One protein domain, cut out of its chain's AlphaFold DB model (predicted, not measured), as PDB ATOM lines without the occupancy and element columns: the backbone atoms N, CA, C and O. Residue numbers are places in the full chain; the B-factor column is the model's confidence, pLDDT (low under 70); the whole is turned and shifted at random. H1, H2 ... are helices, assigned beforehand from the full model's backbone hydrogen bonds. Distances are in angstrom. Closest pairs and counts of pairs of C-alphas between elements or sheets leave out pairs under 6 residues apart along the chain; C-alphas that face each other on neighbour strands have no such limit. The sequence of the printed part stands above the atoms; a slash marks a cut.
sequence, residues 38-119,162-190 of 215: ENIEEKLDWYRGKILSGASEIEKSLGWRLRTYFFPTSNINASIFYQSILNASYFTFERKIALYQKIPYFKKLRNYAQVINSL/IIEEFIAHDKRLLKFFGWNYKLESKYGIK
ATOM      1  N   GLU A  38      37.900  -3.661  -5.484       56.22
ATOM      2  CA  GLU A  38      36.658  -3.785  -4.697       56.22
ATOM      3  C   GLU A  38      36.166  -5.246  -4.619       56.22
ATOM      4  O   GLU A  38      35.768  -5.726  -3.560       56.22
ATOM      5  N   ASN A  39      36.316  -6.027  -5.695       77.62
ATOM      6  CA  ASN A  39      35.881  -7.428  -5.723       77.62
ATOM      7  C   ASN A  39      36.755  -8.344  -4.840       77.62
ATOM      8  O   ASN A  39      36.274  -9.342  -4.297       77.62
ATOM      9  N   ILE A  40      38.051  -8.049  -4.681       81.38
ATOM     10  CA  ILE A  40      38.934  -8.927  -3.906       81.38
ATOM     11  C   ILE A  40      38.744  -8.735  -2.406       81.38
ATOM     12  O   ILE A  40      38.701  -9.723  -1.668       81.38
ATOM     13  N   GLU A  41      38.605  -7.484  -1.970       82.44
ATOM     14  CA  GLU A  41      38.402  -7.140  -0.569       82.44
ATOM     15  C   GLU A  41      37.031  -7.617  -0.103       82.44
ATOM     16  O   GLU A  41      36.948  -8.328   0.898       82.44
ATOM     17  N   GLU A  42      35.977  -7.380  -0.890       85.38
ATOM     18  CA  GLU A  42      34.633  -7.885  -0.596       85.38
ATOM     19  C   GLU A  42      34.595  -9.414  -0.501       85.38
ATOM     20  O   GLU A  42      34.022  -9.989   0.433       85.38
ATOM     21  N   LYS A  43      35.235 -10.113  -1.445       85.56
ATOM     22  CA  LYS A  43      35.296 -11.581  -1.440       85.56
ATOM     23  C   LYS A  43      36.097 -12.100  -0.246       85.56
ATOM     24  O   LYS A  43      35.725 -13.119   0.349       85.56
ATOM     25  N   LEU A  44      37.171 -11.410   0.133       87.38
ATOM     26  CA  LEU A  44      37.944 -11.735   1.322       87.38
ATOM     27  C   LEU A  44      37.130 -11.515   2.595       87.38
ATOM     28  O   LEU A  44      37.080 -12.408   3.444       87.38
ATOM     29  N   ASP A  45      36.454 -10.382   2.719       88.12
ATOM     30  CA  ASP A  45      35.603 -10.077   3.862       88.12
ATOM     31  C   ASP A  45      34.431 -11.047   3.969       88.12
ATOM     32  O   ASP A  45      34.113 -11.507   5.071       88.12
ATOM     33  N   TRP A  46      33.874 -11.494   2.846       90.38
ATOM     34  CA  TRP A  46      32.896 -12.575   2.835       90.38
ATOM     35  C   TRP A  46      33.487 -13.889   3.375       90.38
ATOM     36  O   TRP A  46      32.892 -14.519   4.262       90.38
ATOM     37  N   TYR A  47      34.673 -14.306   2.906       90.88
ATOM     38  CA  TYR A  47      35.360 -15.500   3.426       90.88
ATOM     39  C   TYR A  47      35.642 -15.380   4.926       90.88
ATOM     40  O   TYR A  47      35.350 -16.309   5.691       90.88
ATOM     41  N   ARG A  48      36.155 -14.232   5.370       89.62
ATOM     42  CA  ARG A  48      36.477 -13.955   6.773       89.62
ATOM     43  C   ARG A  48      35.239 -13.961   7.641       89.62
ATOM     44  O   ARG A  48      35.205 -14.690   8.630       89.62
ATOM     45  N   GLY A  49      34.218 -13.198   7.267       90.62
ATOM     46  CA  GLY A  49      32.958 -13.116   7.994       90.62
ATOM     47  C   GLY A  49      32.360 -14.504   8.195       90.62
ATOM     48  O   GLY A  49      31.998 -14.874   9.315       90.62
ATOM     49  N   LYS A  50      32.366 -15.331   7.144       92.31
ATOM     50  CA  LYS A  50      31.882 -16.713   7.202       92.31
ATOM     51  C   LYS A  50      32.706 -17.595   8.142       92.31
ATOM     52  O   LYS A  50      32.125 -18.285   8.986       92.31
ATOM     53  N   ILE A  51      34.033 -17.568   8.024       94.31
ATOM     54  CA  ILE A  51      34.918 -18.425   8.821       94.31
ATOM     55  C   ILE A  51      34.955 -17.985  10.284       94.31
ATOM     56  O   ILE A  51      34.771 -18.817  11.170       94.31
ATOM     57  N   LEU A  52      35.147 -16.695  10.562       92.69
ATOM     58  CA  LEU A  52      35.249 -16.159  11.921       92.69
ATOM     59  C   LEU A  52      33.928 -16.306  12.686       92.69
ATOM     60  O   LEU A  52      33.928 -16.738  13.844       92.69
ATOM     61  N   SER A  53      32.797 -16.014  12.035       91.75
ATOM     62  CA  SER A  53      31.469 -16.221  12.620       91.75
ATOM     63  C   SER A  53      31.199 -17.705  12.874       91.75
ATOM     64  O   SER A  53      30.755 -18.086  13.960       91.75
ATOM     65  N   GLY A  54      31.520 -18.576  11.911       93.88
ATOM     66  CA  GLY A  54      31.354 -20.017  12.078       93.88
ATOM     67  C   GLY A  54      32.244 -20.592  13.179       93.88
ATOM     68  O   GLY A  54      31.732 -21.265  14.068       93.88
ATOM     69  N   ALA A  55      33.530 -20.245  13.209       95.50
ATOM     70  CA  ALA A  55      34.461 -20.672  14.250       95.50
ATOM     71  C   ALA A  55      34.026 -20.208  15.648       95.50
ATOM     72  O   ALA A  55      34.090 -20.987  16.596       95.50
ATOM     73  N   SER A  56      33.522 -18.975  15.768       92.81
ATOM     74  CA  SER A  56      32.962 -18.460  17.025       92.81
ATOM     75  C   SER A  56      31.748 -19.268  17.486       92.81
ATOM     76  O   SER A  56      31.575 -19.516  18.677       92.81
ATOM     77  N   GLU A  57      30.893 -19.694  16.557       93.19
ATOM     78  CA  GLU A  57      29.727 -20.514  16.882       93.19
ATOM     79  C   GLU A  57      30.121 -21.943  17.276       93.19
ATOM     80  O   GLU A  57      29.582 -22.488  18.242       93.19
ATOM     81  N   ILE A  58      31.111 -22.524  16.595       96.38
ATOM     82  CA  ILE A  58      31.693 -23.814  16.970       96.38
ATOM     83  C   ILE A  58      32.306 -23.750  18.364       96.38
ATOM     84  O   ILE A  58      32.035 -24.631  19.178       96.38
ATOM     85  N   GLU A  59      33.063 -22.701  18.676       95.19
ATOM     86  CA  GLU A  59      33.648 -22.507  20.001       95.19
ATOM     87  C   GLU A  59      32.576 -22.486  21.103       95.19
ATOM     88  O   GLU A  59      32.734 -23.152  22.129       95.19
ATOM     89  N   LYS A  60      31.458 -21.783  20.879       90.88
ATOM     90  CA  LYS A  60      30.316 -21.768  21.811       90.88
ATOM     91  C   LYS A  60      29.680 -23.147  21.958       90.88
ATOM     92  O   LYS A  60      29.422 -23.582  23.078       90.88
ATOM     93  N   SER A  61      29.456 -23.843  20.844       92.19
ATOM     94  CA  SER A  61      28.845 -25.176  20.856       92.19
ATOM     95  C   SER A  61      29.724 -26.219  21.558       92.19
ATOM     96  O   SER A  61      29.220 -27.048  22.318       92.19
ATOM     97  N   LEU A  62      31.051 -26.126  21.399       94.50
ATOM     98  CA  LEU A  62      32.011 -26.929  22.149       94.50
ATOM     99  C   LEU A  62      31.958 -26.586  23.643       94.50
ATOM    100  O   LEU A  62      31.917 -27.496  24.467       94.50
ATOM    101  N   GLY A  63      31.907 -25.297  23.992       91.62
ATOM    102  CA  GLY A  63      31.724 -24.839  25.371       91.62
ATOM    103  C   GLY A  63      30.483 -25.451  26.021       91.62
ATOM    104  O   GLY A  63      30.571 -26.040  27.092       91.62
ATOM    105  N   TRP A  64      29.343 -25.431  25.332       86.94
ATOM    106  CA  TRP A  64      28.135 -26.098  25.818       86.94
ATOM    107  C   TRP A  64      28.299 -27.610  25.972       86.94
ATOM    108  O   TRP A  64      27.844 -28.193  26.959       86.94
ATOM    109  N   ARG A  65      28.956 -28.274  25.013       89.56
ATOM    110  CA  ARG A  65      29.212 -29.715  25.106       89.56
ATOM    111  C   ARG A  65      30.067 -30.052  26.329       89.56
ATOM    112  O   ARG A  65      29.805 -31.054  26.985       89.56
ATOM    113  N   LEU A  66      31.055 -29.217  26.640       90.75
ATOM    114  CA  LEU A  66      31.873 -29.341  27.846       90.75
ATOM    115  C   LEU A  66      31.036 -29.093  29.106       90.75
ATOM    116  O   LEU A  66      31.054 -29.926  30.007       90.75
ATOM    117  N   ARG A  67      30.238 -28.016  29.139       86.50
ATOM    118  CA  ARG A  67      29.331 -27.694  30.254       86.50
ATOM    119  C   ARG A  67      28.414 -28.870  30.588       86.50
ATOM    120  O   ARG A  67      28.351 -29.295  31.733       86.50
ATOM    121  N   THR A  68      27.740 -29.407  29.572       82.38
ATOM    122  CA  THR A  68      26.771 -30.508  29.722       82.38
ATOM    123  C   THR A  68      27.406 -31.835  30.122       82.38
ATOM    124  O   THR A  68      26.714 -32.673  30.689       82.38
ATOM    125  N   TYR A  69      28.696 -32.040  29.837       83.88
ATOM    126  CA  TYR A  69      29.433 -33.199  30.338       83.88
ATOM    127  C   TYR A  69      29.719 -33.088  31.835       83.88
ATOM    128  O   TYR A  69      29.490 -34.048  32.561       83.88
ATOM    129  N   PHE A  70      30.217 -31.938  32.293       77.69
ATOM    130  CA  PHE A  70      30.566 -31.786  33.704       77.69
ATOM    131  C   PHE A  70      29.335 -31.618  34.602       77.69
ATOM    132  O   PHE A  70      29.369 -32.064  35.744       77.69
ATOM    133  N   PHE A  71      28.252 -31.009  34.102       73.56
ATOM    134  CA  PHE A  71      27.073 -30.694  34.911       73.56
ATOM    135  C   PHE A  71      25.769 -30.909  34.129       73.56
ATOM    136  O   PHE A  71      25.426 -30.104  33.252       73.56
ATOM    137  N   PRO A  72      25.003 -31.966  34.457       63.56
ATOM    138  CA  PRO A  72      23.613 -32.083  34.038       63.56
ATOM    139  C   PRO A  72      22.795 -30.911  34.607       63.56
ATOM    140  O   PRO A  72      23.145 -30.321  35.625       63.56
ATOM    141  N   THR A  73      21.704 -30.548  33.941       62.97
ATOM    142  CA  THR A  73      20.895 -29.329  34.150       62.97
ATOM    143  C   THR A  73      20.225 -29.170  35.525       62.97
ATOM    144  O   THR A  73      19.531 -28.181  35.734       62.97
ATOM    145  N   SER A  74      20.452 -30.076  36.478       67.62
ATOM    146  CA  SER A  74      19.809 -30.074  37.797       67.62
ATOM    147  C   SER A  74      20.294 -28.968  38.747       67.62
ATOM    148  O   SER A  74      19.576 -28.641  39.684       67.62
ATOM    149  N   ASN A  75      21.465 -28.354  38.512       75.19
ATOM    150  CA  ASN A  75      21.961 -27.217  39.304       75.19
ATOM    151  C   ASN A  75      22.270 -25.999  38.412       75.19
ATOM    152  O   ASN A  75      23.326 -25.910  37.775       75.19
ATOM    153  N   ILE A  76      21.332 -25.048  38.383       74.69
ATOM    154  CA  ILE A  76      21.388 -23.854  37.528       74.69
ATOM    155  C   ILE A  76      22.548 -22.926  37.924       74.69
ATOM    156  O   ILE A  76      23.272 -22.461  37.043       74.69
ATOM    157  N   ASN A  77      22.786 -22.705  39.220       77.19
ATOM    158  CA  ASN A  77      23.841 -21.801  39.699       77.19
ATOM    159  C   ASN A  77      25.238 -22.322  39.350       77.19
ATOM    160  O   ASN A  77      26.061 -21.584  38.807       77.19
ATOM    161  N   ALA A  78      25.485 -23.615  39.576       74.88
ATOM    162  CA  ALA A  78      26.726 -24.254  39.153       74.88
ATOM    163  C   ALA A  78      26.887 -24.161  37.631       74.88
ATOM    164  O   ALA A  78      27.937 -23.764  37.133       74.88
ATOM    165  N   SER A  79      25.822 -24.445  36.876       73.69
ATOM    166  CA  SER A  79      25.829 -24.320  35.419       73.69
ATOM    167  C   SER A  79      26.239 -22.918  34.944       73.69
ATOM    168  O   SER A  79      27.046 -22.809  34.020       73.69
ATOM    169  N   ILE A  80      25.714 -21.858  35.564       77.75
ATOM    170  CA  ILE A  80      26.071 -20.467  35.245       77.75
ATOM    171  C   ILE A  80      27.548 -20.200  35.562       77.75
ATOM    172  O   ILE A  80      28.259 -19.652  34.720       77.75
ATOM    173  N   PHE A  81      28.031 -20.636  36.725       80.75
ATOM    174  CA  PHE A  81      29.426 -20.461  37.132       80.75
ATOM    175  C   PHE A  81      30.412 -21.166  36.187       80.75
ATOM    176  O   PHE A  81      31.347 -20.556  35.678       80.75
ATOM    177  N   TYR A  82      30.188 -22.436  35.851       80.00
ATOM    178  CA  TYR A  82      31.063 -23.123  34.891       80.00
ATOM    179  C   TYR A  82      30.989 -22.505  33.501       80.00
ATOM    180  O   TYR A  82      31.982 -22.467  32.773       80.00
ATOM    181  N   GLN A  83      29.823 -21.981  33.131       79.62
ATOM    182  CA  GLN A  83      29.678 -21.276  31.874       79.62
ATOM    183  C   GLN A  83      30.469 -19.964  31.843       79.62
ATOM    184  O   GLN A  83      30.991 -19.614  30.780       79.62
ATOM    185  N   SER A  84      30.574 -19.236  32.958       82.56
ATOM    186  CA  SER A  84      31.393 -18.023  33.023       82.56
ATOM    187  C   SER A  84      32.875 -18.364  32.853       82.56
ATOM    188  O   SER A  84      33.541 -17.738  32.032       82.56
ATOM    189  N   ILE A  85      33.353 -19.442  33.487       86.31
ATOM    190  CA  ILE A  85      34.722 -19.952  33.305       86.31
ATOM    191  C   ILE A  85      34.977 -20.329  31.840       86.31
ATOM    192  O   ILE A  85      35.970 -19.905  31.254       86.31
ATOM    193  N   LEU A  86      34.074 -21.093  31.214       86.88
ATOM    194  CA  LEU A  86      34.240 -21.531  29.823       86.88
ATOM    195  C   LEU A  86      34.177 -20.375  28.812       86.88
ATOM    196  O   LEU A  86      34.697 -20.519  27.706       86.88
ATOM    197  N   ASN A  87      33.550 -19.246  29.146       85.12
ATOM    198  CA  ASN A  87      33.503 -18.067  28.270       85.12
ATOM    199  C   ASN A  87      34.543 -17.008  28.605       85.12
ATOM    200  O   ASN A  87      34.643 -16.032  27.864       85.12
ATOM    201  N   ALA A  88      35.279 -17.171  29.702       86.25
ATOM    202  CA  ALA A  88      36.286 -16.209  30.090       86.25
ATOM    203  C   ALA A  88      37.316 -16.037  28.965       86.25
ATOM    204  O   ALA A  88      37.659 -16.995  28.266       86.25
ATOM    205  N   SER A  89      37.829 -14.817  28.801       83.69
ATOM    206  CA  SER A  89      38.781 -14.467  27.736       83.69
ATOM    207  C   SER A  89      40.029 -15.356  27.740       83.69
ATOM    208  O   SER A  89      40.536 -15.730  26.683       83.69
ATOM    209  N   TYR A  90      40.484 -15.764  28.927       85.56
ATOM    210  CA  TYR A  90      41.617 -16.671  29.094       85.56
ATOM    211  C   TYR A  90      41.297 -18.124  28.707       85.56
ATOM    212  O   TYR A  90      42.220 -18.894  28.435       85.56
ATOM    213  N   PHE A  91      40.020 -18.526  28.663       89.75
ATOM    214  CA  PHE A  91      39.585 -19.877  28.302       89.75
ATOM    215  C   PHE A  91      39.310 -19.990  26.797       89.75
ATOM    216  O   PHE A  91      38.185 -20.169  26.322       89.75
ATOM    217  N   THR A  92      40.398 -19.864  26.038       92.88
ATOM    218  CA  THR A  92      40.398 -19.783  24.575       92.88
ATOM    219  C   THR A  92      39.889 -21.054  23.887       92.88
ATOM    220  O   THR A  92      39.768 -22.128  24.486       92.88
ATOM    221  N   PHE A  93      39.664 -20.960  22.572       94.75
ATOM    222  CA  PHE A  93      39.278 -22.109  21.755       94.75
ATOM    223  C   PHE A  93      40.273 -23.280  21.861       94.75
ATOM    224  O   PHE A  93      39.842 -24.424  21.981       94.75
ATOM    225  N   GLU A  94      41.584 -23.007  21.921       95.00
ATOM    226  CA  GLU A  94      42.608 -24.039  22.168       95.00
ATOM    227  C   GLU A  94      42.358 -24.758  23.492       95.00
ATOM    228  O   GLU A  94      42.329 -25.984  23.532       95.00
ATOM    229  N   ARG A  95      42.124 -24.010  24.576       95.75
ATOM    230  CA  ARG A  95      41.911 -24.605  25.901       95.75
ATOM    231  C   ARG A  95      40.652 -25.464  25.946       95.75
ATOM    232  O   ARG A  95      40.676 -26.529  26.559       95.75
ATOM    233  N   LYS A  96      39.583 -25.062  25.250       95.88
ATOM    234  CA  LYS A  96      38.366 -25.879  25.094       95.88
ATOM    235  C   LYS A  96      38.655 -27.184  24.351       95.88
ATOM    236  O   LYS A  96      38.217 -28.242  24.798       95.88
ATOM    237  N   ILE A  97      39.411 -27.130  23.253       97.31
ATOM    238  CA  ILE A  97      39.798 -28.331  22.497       97.31
ATOM    239  C   ILE A  97      40.691 -29.234  23.358       97.31
ATOM    240  O   ILE A  97      40.433 -30.433  23.451       97.31
ATOM    241  N   ALA A  98      41.685 -28.669  24.043       96.81
ATOM    242  CA  ALA A  98      42.570 -29.410  24.934       96.81
ATOM    243  C   ALA A  98      41.796 -30.084  26.077       96.81
ATOM    244  O   ALA A  98      42.027 -31.257  26.368       96.81
ATOM    245  N   LEU A  99      40.834 -29.388  26.690       95.19
ATOM    246  CA  LEU A  99      39.966 -29.968  27.716       95.19
ATOM    247  C   LEU A  99      39.129 -31.124  27.150       95.19
ATOM    248  O   LEU A  99      39.103 -32.204  27.737       95.19
ATOM    249  N   TYR A 100      38.520 -30.937  25.976       95.75
ATOM    250  CA  TYR A 100      37.787 -31.995  25.277       95.75
ATOM    251  C   TYR A 100      38.673 -33.220  24.991       95.75
ATOM    252  O   TYR A 100      38.235 -34.356  25.151       95.75
ATOM    253  N   GLN A 101      39.937 -33.012  24.616       96.31
ATOM    254  CA  GLN A 101      40.895 -34.095  24.391       96.31
ATOM    255  C   GLN A 101      41.330 -34.798  25.680       96.31
ATOM    256  O   GLN A 101      41.609 -35.993  25.636       96.31
ATOM    257  N   LYS A 102      41.405 -34.093  26.814       95.81
ATOM    258  CA  LYS A 102      41.844 -34.663  28.099       95.81
ATOM    259  C   LYS A 102      40.798 -35.578  28.734       95.81
ATOM    260  O   LYS A 102      41.171 -36.543  29.392       95.81
ATOM    261  N   ILE A 103      39.514 -35.316  28.513       94.00
ATOM    262  CA  ILE A 103      38.411 -36.064  29.129       94.00
ATOM    263  C   ILE A 103      38.282 -37.474  28.505       94.00
ATOM    264  O   ILE A 103      37.960 -37.587  27.316       94.00
ATOM    265  N   PRO A 104      38.459 -38.568  29.278       94.25
ATOM    266  CA  PRO A 104      38.426 -39.937  28.749       94.25
ATOM    267  C   PRO A 104      37.095 -40.328  28.103       94.25
ATOM    268  O   PRO A 104      37.085 -41.060  27.115       94.25
ATOM    269  N   TYR A 105      35.976 -39.816  28.624       93.50
ATOM    270  CA  TYR A 105      34.648 -40.057  28.058       93.50
ATOM    271  C   TYR A 105      34.577 -39.678  26.572       93.50
ATOM    272  O   TYR A 105      34.085 -40.461  25.761       93.50
ATOM    273  N   PHE A 106      35.121 -38.519  26.185       94.12
ATOM    274  CA  PHE A 106      35.072 -38.081  24.791       94.12
ATOM    275  C   PHE A 106      35.944 -38.935  23.875       94.12
ATOM    276  O   PHE A 106      35.535 -39.193  22.746       94.12
ATOM    277  N   LYS A 107      37.086 -39.435  24.364       94.56
ATOM    278  CA  LYS A 107      37.977 -40.323  23.595       94.56
ATOM    279  C   LYS A 107      37.293 -41.623  23.166       94.56
ATOM    280  O   LYS A 107      37.631 -42.170  22.124       94.56
ATOM    281  N   LYS A 108      36.322 -42.099  23.953       94.19
ATOM    282  CA  LYS A 108      35.559 -43.328  23.680       94.19
ATOM    283  C   LYS A 108      34.415 -43.128  22.679       94.19
ATOM    284  O   LYS A 108      33.772 -44.096  22.287       94.19
ATOM    285  N   LEU A 109      34.119 -41.892  22.266       93.44
ATOM    286  CA  LEU A 109      33.045 -41.638  21.306       93.44
ATOM    287  C   LEU A 109      33.451 -42.104  19.905       93.44
ATOM    288  O   LEU A 109      34.520 -41.753  19.414       93.44
ATOM    289  N   ARG A 110      32.542 -42.804  19.212       93.56
ATOM    290  CA  ARG A 110      32.763 -43.355  17.858       93.56
ATOM    291  C   ARG A 110      33.328 -42.341  16.855       93.56
ATOM    292  O   ARG A 110      34.147 -42.693  16.017       93.56
ATOM    293  N   ASN A 111      32.914 -41.076  16.955       93.75
ATOM    294  CA  ASN A 111      33.318 -40.015  16.029       93.75
ATOM    295  C   ASN A 111      34.450 -39.126  16.572       93.75
ATOM    296  O   ASN A 111      34.705 -38.065  16.005       93.75
ATOM    297  N   TYR A 112      35.120 -39.517  17.662       95.38
ATOM    298  CA  TYR A 112      36.124 -38.693  18.343       95.38
ATOM    299  C   TYR A 112      37.199 -38.164  17.387       95.38
ATOM    300  O   TYR A 112      37.390 -36.951  17.296       95.38
ATOM    301  N   ALA A 113      37.839 -39.044  16.610       96.50
ATOM    302  CA  ALA A 113      38.893 -38.652  15.672       96.50
ATOM    303  C   ALA A 113      38.398 -37.623  14.638       96.50
ATOM    304  O   ALA A 113      39.048 -36.609  14.392       96.50
ATOM    305  N   GLN A 114      37.197 -37.828  14.088       96.94
ATOM    306  CA  GLN A 114      36.595 -36.905  13.121       96.94
ATOM    307  C   GLN A 114      36.287 -35.536  13.741       96.94
ATOM    308  O   GLN A 114      36.462 -34.501  13.090       96.94
ATOM    309  N   VAL A 115      35.826 -35.519  14.993       97.12
ATOM    310  CA  VAL A 115      35.534 -34.292  15.744       97.12
ATOM    311  C   VAL A 115      36.817 -33.525  16.028       97.12
ATOM    312  O   VAL A 115      36.869 -32.335  15.730       97.12
ATOM    313  N   ILE A 116      37.866 -34.190  16.517       97.75
ATOM    314  CA  ILE A 116      39.169 -33.559  16.759       97.75
ATOM    315  C   ILE A 116      39.747 -32.981  15.471       97.75
ATOM    316  O   ILE A 116      40.111 -31.806  15.454       97.75
ATOM    317  N   ASN A 117      39.756 -33.750  14.381       98.06
ATOM    318  CA  ASN A 117      40.242 -33.267  13.089       98.06
ATOM    319  C   ASN A 117      39.471 -32.024  12.629       98.06
ATOM    320  O   ASN A 117      40.067 -31.057  12.164       98.06
ATOM    321  N   SER A 118      38.151 -32.009  12.830       98.19
ATOM    322  CA  SER A 118      37.318 -30.862  12.459       98.19
ATOM    323  C   SER A 118      37.569 -29.641  13.343       98.19
ATOM    324  O   SER A 118      37.649 -28.524  12.836       98.19
ATOM    325  N   LEU A 119      37.724 -29.840  14.654       98.25
ATOM    326  CA  LEU A 119      38.049 -28.769  15.594       98.25
ATOM    327  C   LEU A 119      39.404 -28.138  15.260       98.25
ATOM    328  O   LEU A 119      39.505 -26.915  15.187       98.25
ATOM    329  N   ILE A 162      38.393 -24.399   0.011       93.56
ATOM    330  CA  ILE A 162      38.634 -24.258   1.457       93.56
ATOM    331  C   ILE A 162      37.367 -23.855   2.212       93.56
ATOM    332  O   ILE A 162      37.160 -24.254   3.358       93.56
ATOM    333  N   ILE A 163      36.490 -23.094   1.555       93.94
ATOM    334  CA  ILE A 163      35.196 -22.701   2.109       93.94
ATOM    335  C   ILE A 163      34.233 -23.880   2.159       93.94
ATOM    336  O   ILE A 163      33.529 -24.045   3.153       93.94
ATOM    337  N   GLU A 164      34.193 -24.711   1.125       95.00
ATOM    338  CA  GLU A 164      33.388 -25.934   1.112       95.00
ATOM    339  C   GLU A 164      33.847 -26.915   2.195       95.00
ATOM    340  O   GLU A 164      33.021 -27.443   2.946       95.00
ATOM    341  N   GLU A 165      35.161 -27.086   2.347       96.75
ATOM    342  CA  GLU A 165      35.760 -27.890   3.413       96.75
ATOM    343  C   GLU A 165      35.405 -27.329   4.798       96.75
ATOM    344  O   GLU A 165      34.940 -28.063   5.675       96.75
ATOM    345  N   PHE A 166      35.508 -26.007   4.978       97.06
ATOM    346  CA  PHE A 166      35.066 -25.333   6.199       97.06
ATOM    347  C   PHE A 166      33.587 -25.585   6.505       97.06
ATOM    348  O   PHE A 166      33.251 -25.952   7.631       97.06
ATOM    349  N   ILE A 167      32.701 -25.443   5.516       96.00
ATOM    350  CA  ILE A 167      31.262 -25.695   5.675       96.00
ATOM    351  C   ILE A 167      31.008 -27.151   6.081       96.00
ATOM    352  O   ILE A 167      30.157 -27.412   6.933       96.00
ATOM    353  N   ALA A 168      31.738 -28.109   5.503       96.88
ATOM    354  CA  ALA A 168      31.614 -29.518   5.860       96.88
ATOM    355  C   ALA A 168      32.006 -29.769   7.327       96.88
ATOM    356  O   ALA A 168      31.289 -30.473   8.048       96.88
ATOM    357  N   HIS A 169      33.097 -29.156   7.794       97.81
ATOM    358  CA  HIS A 169      33.517 -29.226   9.193       97.81
ATOM    359  C   HIS A 169      32.534 -28.520  10.143       97.81
ATOM    360  O   HIS A 169      32.181 -29.105  11.170       97.81
ATOM    361  N   ASP A 170      32.036 -27.326   9.796       96.81
ATOM    362  CA  ASP A 170      31.043 -26.578  10.587       96.81
ATOM    363  C   ASP A 170      29.756 -27.401  10.752       96.81
ATOM    364  O   ASP A 170      29.333 -27.681  11.874       96.81
ATOM    365  N   LYS A 171      29.181 -27.911   9.651       95.31
ATOM    366  CA  LYS A 171      27.991 -28.783   9.681       95.31
ATOM    367  C   LYS A 171      28.197 -30.007  10.571       95.31
ATOM    368  O   LYS A 171      27.330 -30.329  11.388       95.31
ATOM    369  N   ARG A 172      29.336 -30.696  10.423       95.31
ATOM    370  CA  ARG A 172      29.658 -31.905  11.197       95.31
ATOM    371  C   ARG A 172      29.703 -31.607  12.692       95.31
ATOM    372  O   ARG A 172      29.105 -32.344  13.474       95.31
ATOM    373  N   LEU A 173      30.390 -30.537  13.080       96.50
ATOM    374  CA  LEU A 173      30.561 -30.169  14.482       96.50
ATOM    375  C   LEU A 173      29.263 -29.658  15.104       96.50
ATOM    376  O   LEU A 173      28.899 -30.129  16.178       96.50
ATOM    377  N   LEU A 174      28.515 -28.788  14.417       93.31
ATOM    378  CA  LEU A 174      27.199 -28.345  14.889       93.31
ATOM    379  C   LEU A 174      26.264 -29.541  15.110       93.31
ATOM    380  O   LEU A 174      25.564 -29.593  16.122       93.31
ATOM    381  N   LYS A 175      26.292 -30.536  14.212       91.56
ATOM    382  CA  LYS A 175      25.484 -31.758  14.349       91.56
ATOM    383  C   LYS A 175      25.922 -32.559  15.564       91.56
ATOM    384  O   LYS A 175      25.092 -32.959  16.374       91.56
ATOM    385  N   PHE A 176      27.226 -32.774  15.696       91.94
ATOM    386  CA  PHE A 176      27.802 -33.568  16.772       91.94
ATOM    387  C   PHE A 176      27.571 -32.946  18.159       91.94
ATOM    388  O   PHE A 176      27.252 -33.659  19.109       91.94
ATOM    389  N   PHE A 177      27.677 -31.623  18.281       91.06
ATOM    390  CA  PHE A 177      27.443 -30.910  19.540       91.06
ATOM    391  C   PHE A 177      25.957 -30.668  19.847       91.06
ATOM    392  O   PHE A 177      25.637 -30.161  20.920       91.06
ATOM    393  N   GLY A 178      25.046 -31.058  18.950       85.44
ATOM    394  CA  GLY A 178      23.604 -30.874  19.131       85.44
ATOM    395  C   GLY A 178      23.139 -29.428  18.932       85.44
ATOM    396  O   GLY A 178      22.089 -29.045  19.435       85.44
ATOM    397  N   TRP A 179      23.894 -28.620  18.187       87.56
ATOM    398  CA  TRP A 179      23.627 -27.203  17.915       87.56
ATOM    399  C   TRP A 179      22.597 -27.003  16.788       87.56
ATOM    400  O   TRP A 179      22.820 -26.273  15.819       87.56
ATOM    401  N   ASN A 180      21.461 -27.702  16.871       82.31
ATOM    402  CA  ASN A 180      20.563 -27.892  15.724       82.31
ATOM    403  C   ASN A 180      19.917 -26.601  15.229       82.31
ATOM    404  O   ASN A 180      19.752 -26.437  14.026       82.31
ATOM    405  N   TYR A 181      19.615 -25.659  16.128       82.12
ATOM    406  CA  TYR A 181      19.021 -24.381  15.731       82.12
ATOM    407  C   TYR A 181      19.923 -23.610  14.751       82.12
ATOM    408  O   TYR A 181      19.418 -22.955  13.845       82.12
ATOM    409  N   LYS A 182      21.257 -23.712  14.889       86.94
ATOM    410  CA  LYS A 182      22.192 -23.122  13.918       86.94
ATOM    411  C   LYS A 182      22.344 -23.940  12.659       86.94
ATOM    412  O   LYS A 182      22.556 -23.355  11.606       86.94
ATOM    413  N   LEU A 183      22.279 -25.263  12.756       86.44
ATOM    414  CA  LEU A 183      22.254 -26.129  11.578       86.44
ATOM    415  C   LEU A 183      21.072 -25.790  10.675       86.44
ATOM    416  O   LEU A 183      21.246 -25.636   9.469       86.44
ATOM    417  N   GLU A 184      19.899 -25.613  11.273       87.06
ATOM    418  CA  GLU A 184      18.698 -25.203  10.565       87.06
ATOM    419  C   GLU A 184      18.841 -23.772  10.040       87.06
ATOM    420  O   GLU A 184      18.711 -23.556   8.840       87.06
ATOM    421  N   SER A 185      19.221 -22.808  10.887       86.94
ATOM    422  CA  SER A 185      19.300 -21.405  10.457       86.94
ATOM    423  C   SER A 185      20.364 -21.148   9.385       86.94
ATOM    424  O   SER A 185      20.199 -20.251   8.570       86.94
ATOM    425  N   LYS A 186      21.501 -21.858   9.424       88.88
ATOM    426  CA  LYS A 186      22.614 -21.652   8.480       88.88
ATOM    427  C   LYS A 186      22.488 -22.500   7.218       88.88
ATOM    428  O   LYS A 186      22.999 -22.099   6.178       88.88
ATOM    429  N   TYR A 187      21.911 -23.696   7.327       89.94
ATOM    430  CA  TYR A 187      21.995 -24.712   6.276       89.94
ATOM    431  C   TYR A 187      20.651 -25.349   5.908       89.94
ATOM    432  O   TYR A 187      20.640 -26.228   5.053       89.94
ATOM    433  N   GLY A 188      19.545 -24.969   6.552       86.00
ATOM    434  CA  GLY A 188      18.224 -25.565   6.323       86.00
ATOM    435  C   GLY A 188      18.102 -27.017   6.800       86.00
ATOM    436  O   GLY A 188      17.159 -27.713   6.433       86.00
ATOM    437  N   ILE A 189      19.052 -27.511   7.603       83.12
ATOM    438  CA  ILE A 189      19.097 -28.917   8.022       83.12
ATOM    439  C   ILE A 189      18.329 -29.091   9.336       83.12
ATOM    440  O   ILE A 189      18.825 -28.721  10.402       83.12
ATOM    441  N   LYS A 190      17.150 -29.718   9.267       77.06
ATOM    442  CA  LYS A 190      16.364 -30.129  10.443       77.06
ATOM    443  C   LYS A 190      16.846 -31.476  10.977       77.06
ATOM    444  O   LYS A 190      17.024 -32.427  10.219       77.06
TER     445      LYS A 190
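AT A GLANCE: This is residues 38 to 119 and 162 to 190 of the 215 residues of an uncharacterized protein of Parcubacteria group bacterium Gr01-1014_17 (UniProt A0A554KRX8). One long helix, H1, makes the long axis of the model, with residues 38 to 46 sticking out at one end and the shorter helices gathered round the rest of its length. H2 folds back on the last part of H1 as a hairpin, H6 runs beside H1 with H7 folded back on it, and H3 and H5 cover one side, H3 packing on H1 and H5 on H6. The printed part has 111 residues with seven named helices, H1 to H7 in chain order, and no named strand; the class is all helix. It is only just compact, close to loose, with a radius of gyration of the C-alphas of 15.4 A, and its outline is elongated, spanning 51 by 30 by 27 A.

IN THESE COORDINATES: Find C-alpha 38 at (36.658, -3.785, -4.697); from there H1, residues 38 to 70, runs 47.9 A to C-alpha 70 at (30.566, -31.786, 33.704). Next come H2, residues 76 to 87, 16.3 A long, and H3, residues 93 to 102, 14.3 A long. H4, residues 104 to 107, and H5, residues 112 to 119, are shorter, at 5.2 A and 10.5 A. Past the cut, H6 covers residues 162 to 176 in 20.9 A, and H7, residues 180 to 187, runs 10.1 A to C-alpha 187 at (21.995, -24.712, 6.276).

HOW THE PARTS SIT: Start at H1, a hub with H6; each touches three helices. H1 touches H6 with its residues 47 to 61 alone, at a shallow tilt of 21 degrees, the same way; the closest C-alphas, of Ile 58 and Leu 174, are 6.7 A apart. H1 and H2 form a helical hairpin at a steep tilt of 39 degrees, closest at the C-alphas of Gly 63 and Leu 86, 6.1 A. H3 touches H1 at 38 degrees, only just steep, with the C-alphas of Glu 59 and Phe 93 closest at 5.9 A. H3 and H5 only just touch, with 3 pairs of C-alphas within 8 A, the closest being Ile 97 and Leu 119 at 7.1 A. H5 touches H6 at a steep tilt of 49 degrees, the C-alphas of Ser 118 and His 169 closest at 5.3 A. H6 and H7 form a helical hairpin, with the C-alphas of Leu 174 and Leu 183 closest at 6.4 A. H4 is close to H5 but not clearly touching, at 6.6 A between the C-alphas of Phe 106 and Tyr 112. H1 and H7 are apart. In H1, H2, H3, H5, H6 and H7 every O i to N i+4 pair is within hydrogen-bond range; H4 is too short for such a pair.

THE WHOLE: Look to Glu 38 and Ser 74 for the two C-alphas farthest apart, 52.7 A. Residues 120 to 161 are not printed, and C-alphas 119 and 162 are 14.9 A apart across the cut. Of the links that are printed whole, none is long. The mean pLDDT of the printed part is 88.8; residue 38 and residues 72 to 74 are under 70.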